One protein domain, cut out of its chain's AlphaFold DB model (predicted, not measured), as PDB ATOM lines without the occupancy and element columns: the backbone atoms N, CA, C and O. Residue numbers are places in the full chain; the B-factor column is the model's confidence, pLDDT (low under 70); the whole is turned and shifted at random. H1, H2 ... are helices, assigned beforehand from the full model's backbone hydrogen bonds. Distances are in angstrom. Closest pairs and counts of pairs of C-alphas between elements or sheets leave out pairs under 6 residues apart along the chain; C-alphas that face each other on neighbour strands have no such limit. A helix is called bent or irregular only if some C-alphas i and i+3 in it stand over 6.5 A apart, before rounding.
ATOM      1  N   MET A  94     186.516 200.956 168.902       95.88
ATOM      2  CA  MET A  94     185.443 200.100 169.416       95.88
ATOM      3  C   MET A  94     185.944 198.683 169.700       95.88
ATOM      4  O   MET A  94     185.787 198.214 170.819       95.88
ATOM      5  N   SER A  95     186.655 198.060 168.755       96.69
ATOM      6  CA  SER A  95     187.251 196.734 168.972       96.69
ATOM      7  C   SER A  95     188.184 196.712 170.185       96.69
ATOM      8  O   SER A  95     188.135 195.781 170.976       96.69
ATOM      9  N   LYS A  96     189.008 197.749 170.376       96.19
ATOM     10  CA  LYS A  96     189.883 197.849 171.555       96.19
ATOM     11  C   LYS A  96     189.101 198.018 172.858       96.19
ATOM     12  O   LYS A  96     189.536 197.516 173.889       96.19
ATOM     13  N   ALA A  97     187.990 198.753 172.833       96.94
ATOM     14  CA  ALA A  97     187.118 198.885 173.995       96.94
ATOM     15  C   ALA A  97     186.478 197.540 174.360       96.94
ATOM     16  O   ALA A  97     186.427 197.203 175.543       96.94
ATOM     17  N   ASP A  98     186.055 196.770 173.356       97.56
ATOM     18  CA  ASP A  98     185.509 195.425 173.534       97.56
ATOM     19  C   ASP A  98     186.570 194.479 174.119       97.56
ATOM     20  O   ASP A  98     186.302 193.819 175.119       97.56
ATOM     21  N   ASP A  99     187.806 194.500 173.606       95.75
ATOM     22  CA  ASP A  99     188.920 193.707 174.153       95.75
ATOM     23  C   ASP A  99     189.196 194.048 175.631       95.75
ATOM     24  O   ASP A  99     189.388 193.167 176.472       95.75
ATOM     25  N   LEU A 100     189.210 195.342 175.974       95.94
ATOM     26  CA  LEU A 100     189.394 195.793 177.357       95.94
ATOM     27  C   LEU A 100     188.231 195.355 178.250       95.94
ATOM     28  O   LEU A 100     188.452 194.972 179.400       95.94
ATOM     29  N   HIS A 101     187.004 195.407 177.737       95.81
ATOM     30  CA  HIS A 101     185.819 194.939 178.444       95.81
ATOM     31  C   HIS A 101     185.867 193.424 178.680       95.81
ATOM     32  O   HIS A 101     185.614 192.969 179.795       95.81
ATOM     33  N   ASP A 102     186.272 192.642 177.687       94.94
ATOM     34  CA  ASP A 102     186.450 191.199 177.830       94.94
ATOM     35  C   ASP A 102     187.543 190.864 178.848       94.94
ATOM     36  O   ASP A 102     187.350 189.974 179.679       94.94
ATOM     37  N   CYS A 103     188.649 191.613 178.870       94.38
ATOM     38  CA  CYS A 103     189.668 191.499 179.916       94.38
ATOM     39  C   CYS A 103     189.123 191.854 181.310       94.38
ATOM     40  O   CYS A 103     189.507 191.217 182.290       94.38
ATOM     41  N   LEU A 104     188.222 192.839 181.423       93.62
ATOM     42  CA  LEU A 104     187.565 193.189 182.692       93.62
ATOM     43  C   LEU A 104     186.649 192.066 183.194       93.62
ATOM     44  O   LEU A 104     186.622 191.797 184.393       93.62
ATOM     45  N   VAL A 105     185.883 191.441 182.297       94.44
ATOM     46  CA  VAL A 105     184.895 190.408 182.647       94.44
ATOM     47  C   VAL A 105     185.556 189.054 182.901       94.44
ATOM     48  O   VAL A 105     185.163 188.344 183.826       94.44
ATOM     49  N   ASN A 106     186.553 188.696 182.089       94.19
ATOM     50  CA  ASN A 106     187.152 187.362 182.082       94.19
ATOM     51  C   ASN A 106     188.508 187.283 182.798       94.19
ATOM     52  O   ASN A 106     188.967 186.178 183.080       94.19
ATOM     53  N   GLY A 107     189.156 188.414 183.096       88.00
ATOM     54  CA  GLY A 107     190.451 188.438 183.778       88.00
ATOM     55  C   GLY A 107     190.366 187.853 185.189       88.00
ATOM     56  O   GLY A 107     189.577 188.305 186.020       88.00
ATOM     57  N   GLN A 108     191.202 186.858 185.484       85.75
ATOM     58  CA  GLN A 108     191.266 186.166 186.769       85.75
ATOM     59  C   GLN A 108     192.687 186.220 187.337       85.75
ATOM     60  O   GLN A 108     193.359 185.210 187.518       85.75
ATOM     61  N   GLY A 109     193.146 187.418 187.694       93.12
ATOM     62  CA  GLY A 109     194.469 187.549 188.286       93.12
ATOM     63  C   GLY A 109     194.829 188.973 188.697       93.12
ATOM     64  O   GLY A 109     194.400 189.935 188.057       93.12
ATOM     65  N   PRO A 110     195.653 189.148 189.749       92.69
ATOM     66  CA  PRO A 110     196.216 190.453 190.088       92.69
ATOM     67  C   PRO A 110     197.028 191.060 188.936       92.69
ATOM     68  O   PRO A 110     196.897 192.253 188.681       92.69
ATOM     69  N   LEU A 111     197.803 190.235 188.222       93.12
ATOM     70  CA  LEU A 111     198.671 190.665 187.121       93.12
ATOM     71  C   LEU A 111     197.868 191.121 185.896       93.12
ATOM     72  O   LEU A 111     198.161 192.162 185.322       93.12
ATOM     73  N   GLU A 112     196.815 190.391 185.529       93.06
ATOM     74  CA  GLU A 112     195.914 190.767 184.429       93.06
ATOM     75  C   GLU A 112     195.169 192.065 184.741       93.06
ATOM     76  O   GLU A 112     195.065 192.944 183.890       93.06
ATOM     77  N   ARG A 113     194.714 192.231 185.990       92.75
ATOM     78  CA  ARG A 113     194.061 193.465 186.437       92.75
ATOM     79  C   ARG A 113     195.016 194.661 186.424       92.75
ATOM     80  O   ARG A 113     194.592 195.771 186.117       92.75
ATOM     81  N   GLU A 114     196.287 194.453 186.758       95.12
ATOM     82  CA  GLU A 114     197.320 195.492 186.696       95.12
ATOM     83  C   GLU A 114     197.676 195.856 185.249       95.12
ATOM     84  O   GLU A 114     197.696 197.037 184.904       95.12
ATOM     85  N   ALA A 115     197.848 194.860 184.374       93.75
ATOM     86  CA  ALA A 115     198.053 195.077 182.943       93.75
ATOM     87  C   ALA A 115     196.882 195.851 182.315       93.75
ATOM     88  O   ALA A 115     197.083 196.792 181.549       93.75
ATOM     89  N   LEU A 116     195.654 195.510 182.701       95.56
ATOM     90  CA  LEU A 116     194.441 196.208 182.291       95.56
ATOM     91  C   LEU A 116     194.397 197.652 182.806       95.56
ATOM     92  O   LEU A 116     194.109 198.570 182.039       95.56
ATOM     93  N   ALA A 117     194.748 197.875 184.076       95.31
ATOM     94  CA  ALA A 117     194.850 199.216 184.648       95.31
ATOM     95  C   ALA A 117     195.906 200.079 183.933       95.31
ATOM     96  O   ALA A 117     195.708 201.285 183.798       95.31
ATOM     97  N   ALA A 118     196.990 199.479 183.432       95.56
ATOM     98  CA  ALA A 118     197.993 200.162 182.615       95.56
ATOM     99  C   ALA A 118     197.532 200.400 181.159       95.56
ATOM    100  O   ALA A 118     197.883 201.412 180.544       95.56
ATOM    101  N   ALA A 119     196.719 199.499 180.604       96.19
ATOM    102  CA  ALA A 119     196.219 199.593 179.235       96.19
ATOM    103  C   ALA A 119     195.134 200.669 179.063       96.19
ATOM    104  O   ALA A 119     195.111 201.357 178.040       96.19
ATOM    105  N   VAL A 120     194.262 200.861 180.061       96.50
ATOM    106  CA  VAL A 120     193.143 201.820 179.992       96.50
ATOM    107  C   VAL A 120     193.603 203.265 179.723       96.50
ATOM    108  O   VAL A 120     193.085 203.868 178.783       96.50
ATOM    109  N   PRO A 121     194.582 203.844 180.451       97.12
ATOM    110  CA  PRO A 121     195.080 205.189 180.158       97.12
ATOM    111  C   PRO A 121     195.624 205.329 178.734       97.12
ATOM    112  O   PRO A 121     195.355 206.324 178.062       97.12
ATOM    113  N   SER A 122     196.338 204.311 178.252       95.31
ATOM    114  CA  SER A 122     196.889 204.296 176.894       95.31
ATOM    115  C   SER A 122     195.774 204.286 175.848       95.31
ATOM    116  O   SER A 122     195.821 205.041 174.880       95.31
ATOM    117  N   PHE A 123     194.724 203.491 176.063       95.94
ATOM    118  CA  PHE A 123     193.549 203.482 175.198       95.94
ATOM    119  C   PHE A 123     192.825 204.836 175.183       95.94
ATOM    120  O   PHE A 123     192.517 205.357 174.109       95.94
ATOM    121  N   LEU A 124     192.622 205.459 176.346       95.25
ATOM    122  CA  LEU A 124     192.013 206.790 176.433       95.25
ATOM    123  C   LEU A 124     192.837 207.845 175.686       95.25
ATOM    124  O   LEU A 124     192.265 208.680 174.986       95.25
ATOM    125  N   TYR A 125     194.166 207.767 175.764       94.12
ATOM    126  CA  TYR A 125     195.054 208.630 174.987       94.12
ATOM    127  C   TYR A 125     194.858 208.439 173.475       94.12
ATOM    128  O   TYR A 125     194.739 209.416 172.739       94.12
ATOM    129  N   THR A 126     194.714 207.195 172.999       91.62
ATOM    130  CA  THR A 126     194.420 206.948 171.573       91.62
ATOM    131  C   THR A 126     193.057 207.476 171.120       91.62
ATOM    132  O   THR A 126     192.882 207.761 169.939       91.62
ATOM    133  N   CYS A 127     192.110 207.673 172.039       92.50
ATOM    134  CA  CYS A 127     190.805 208.263 171.734       92.50
ATOM    135  C   CYS A 127     190.842 209.801 171.634       92.50
ATOM    136  O   CYS A 127     189.893 210.410 171.140       92.50
ATOM    137  N   GLN A 128     191.917 210.455 172.088       91.12
ATOM    138  CA  GLN A 128     191.988 211.914 172.198       91.12
ATOM    139  C   GLN A 128     191.752 212.661 170.867       91.12
ATOM    140  O   GLN A 128     190.988 213.629 170.872       91.12
ATOM    141  N   PRO A 129     192.305 212.238 169.711       86.44
ATOM    142  CA  PRO A 129     192.043 212.908 168.433       86.44
ATOM    143  C   PRO A 129     190.561 212.876 168.041       86.44
ATOM    144  O   PRO A 129     190.030 213.862 167.526       86.44
ATOM    145  N   TYR A 130     189.882 211.763 168.333       85.81
ATOM    146  CA  TYR A 130     188.452 211.600 168.088       85.81
ATOM    147  C   TYR A 130     187.636 212.553 168.970       85.81
ATOM    148  O   TYR A 130     186.797 213.300 168.462       85.81
ATOM    149  N   PHE A 131     187.932 212.609 170.273       88.06
ATOM    150  CA  PHE A 131     187.255 213.525 171.197       88.06
ATOM    151  C   PHE A 131     187.457 214.997 170.818       88.06
ATOM    152  O   PHE A 131     186.483 215.749 170.759       88.06
ATOM    153  N   ASN A 132     188.683 215.387 170.463       86.31
ATOM    154  CA  ASN A 132     188.991 216.746 170.013       86.31
ATOM    155  C   ASN A 132     188.209 217.123 168.744       86.31
ATOM    156  O   ASN A 132     187.749 218.259 168.602       86.31
ATOM    157  N   CYS A 133     188.047 216.180 167.810       83.69
ATOM    158  CA  CYS A 133     187.276 216.424 166.597       83.69
ATOM    159  C   CYS A 133     185.788 216.635 166.908       83.69
ATOM    160  O   CYS A 133     185.203 217.600 166.416       83.69
ATOM    161  N   LEU A 134     185.190 215.790 167.755       83.25
ATOM    162  CA  LEU A 134     183.794 215.947 168.180       83.25
ATOM    163  C   LEU A 134     183.550 217.292 168.880       83.25
ATOM    164  O   LEU A 134     182.542 217.957 168.627       83.25
ATOM    165  N   GLU A 135     184.476 217.712 169.741       85.56
ATOM    166  CA  GLU A 135     184.394 219.001 170.430       85.56
ATOM    167  C   GLU A 135     184.501 220.178 169.450       85.56
ATOM    168  O   GLU A 135     183.725 221.133 169.530       85.56
ATOM    169  N   SER A 136     185.385 220.074 168.455       81.12
ATOM    170  CA  SER A 136     185.545 221.091 167.410       81.12
ATOM    171  C   SER A 136     184.273 221.253 166.570       81.12
ATOM    172  O   SER A 136     183.819 222.377 166.345       81.12
ATOM    173  N   THR A 137     183.623 220.153 166.172       72.50
ATOM    174  CA  THR A 137     182.357 220.200 165.417       72.50
ATOM    175  C   THR A 137     181.225 220.851 166.222       72.50
ATOM    176  O   THR A 137     180.391 221.568 165.660       72.50
ATOM    177  N   ARG A 138     181.210 220.687 167.553       72.56
ATOM    178  CA  ARG A 138     180.220 221.325 168.438       72.56
ATOM    179  C   ARG A 138     180.311 222.855 168.421       72.56
ATOM    180  O   ARG A 138     179.281 223.522 168.541       72.56
ATOM    181  N   ILE A 139     181.513 223.414 168.282       66.12
ATOM    182  CA  ILE A 139     181.739 224.869 168.241       66.12
ATOM    183  C   ILE A 139     181.259 225.448 166.903       66.12
ATOM    184  O   ILE A 139     180.614 226.496 166.882       66.12
ATOM    185  N   VAL A 140     181.513 224.742 165.797       64.12
ATOM    186  CA  VAL A 140     181.081 225.147 164.447       64.12
ATOM    187  C   VAL A 140     179.557 225.099 164.318       64.12
ATOM    188  O   VAL A 140     178.946 226.045 163.823       64.12
ATOM    189  N   SER A 141     178.917 224.052 164.851       61.91
ATOM    190  CA  SER A 141     177.454 223.922 164.830       61.91
ATOM    191  C   SER A 141     176.736 225.035 165.601       61.91
ATOM    192  O   SER A 141     175.648 225.429 165.199       61.91
ATOM    193  N   GLN A 142     177.322 225.562 166.682       60.88
ATOM    194  CA  GLN A 142     176.725 226.664 167.452       60.88
ATOM    195  C   GLN A 142     176.963 228.047 166.829       60.88
ATOM    196  O   GLN A 142     176.226 228.983 167.125       60.88
ATOM    197  N   ARG A 143     177.989 228.194 165.982       59.69
ATOM    198  CA  ARG A 143     178.341 229.465 165.328       59.69
ATOM    199  C   ARG A 143     177.695 229.667 163.961       59.69
ATOM    200  O   ARG A 143     177.787 230.769 163.430       59.69
ATOM    201  N   SER A 144     177.032 228.653 163.412       49.03
ATOM    202  CA  SER A 144     176.188 228.801 162.229       49.03
ATOM    203  C   SER A 144     174.734 228.995 162.672       49.03
ATOM    204  O   SER A 144     174.088 228.018 163.061       49.03
TER     205      SER A 144
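AT A GLANCE: This is residues 94 to 144 of the 154 residues of the protein "UPF0575 protein C19orf67 homolog" of Notothenia coriiceps (black rockcod) (UniProt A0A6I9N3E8). This is a lopsided helical hairpin: the short helix H1 lies beside the first arm, H2a, of the long, bent helix H2, and residues 125 to 144, of which 125 to 143 belong to H2, stick out alone. The printed part has 51 residues with two named helices, H1 then H2, and its class is all helix. It is extended, a rod spanning 52 by 15 by 12 A, with a radius of gyration of the C-alphas of 15.7 A.

HOW THE PARTS SIT: Start at H1, residues 94 to 106; a tight link leads to H2, residues 110 to 143. By its hydrogen bonds H2 was assigned as one helix, but it is bent: C-alphas 126 and 129 are 7.1 A apart. Its arms, H2a of residues 110 to 126 and H2b of residues 129 to 143, stand at a steep tilt of 39 degrees. H1 and H2a form a hairpin and touch, their closest C-alphas being those of Leu 100 and Leu 116, 7.1 A apart. They run opposite ways at a shallow tilt of 17 degrees. H1 and H2b are apart. Each O i to N i+4 pair is within hydrogen-bond range in H1 and H2b, and 11 of 13 are in H2a.

IN THESE COORDINATES: Find C-alpha 94 at (185.443, 200.100, 169.416); from there H1 runs 18.0 A to C-alpha 106. H2a runs 24.9 A from C-alpha 110 at (196.216, 190.453, 190.088), and H2b runs 21.7 A to C-alpha 143 at (178.341, 229.465, 165.328).

THE WHOLE: Look to Gly 109 and Ser 144 for the two C-alphas farthest apart, 52.1 A. The printed part has no cut. Confidence is low, with pLDDT under 70, at residues 139 to 144.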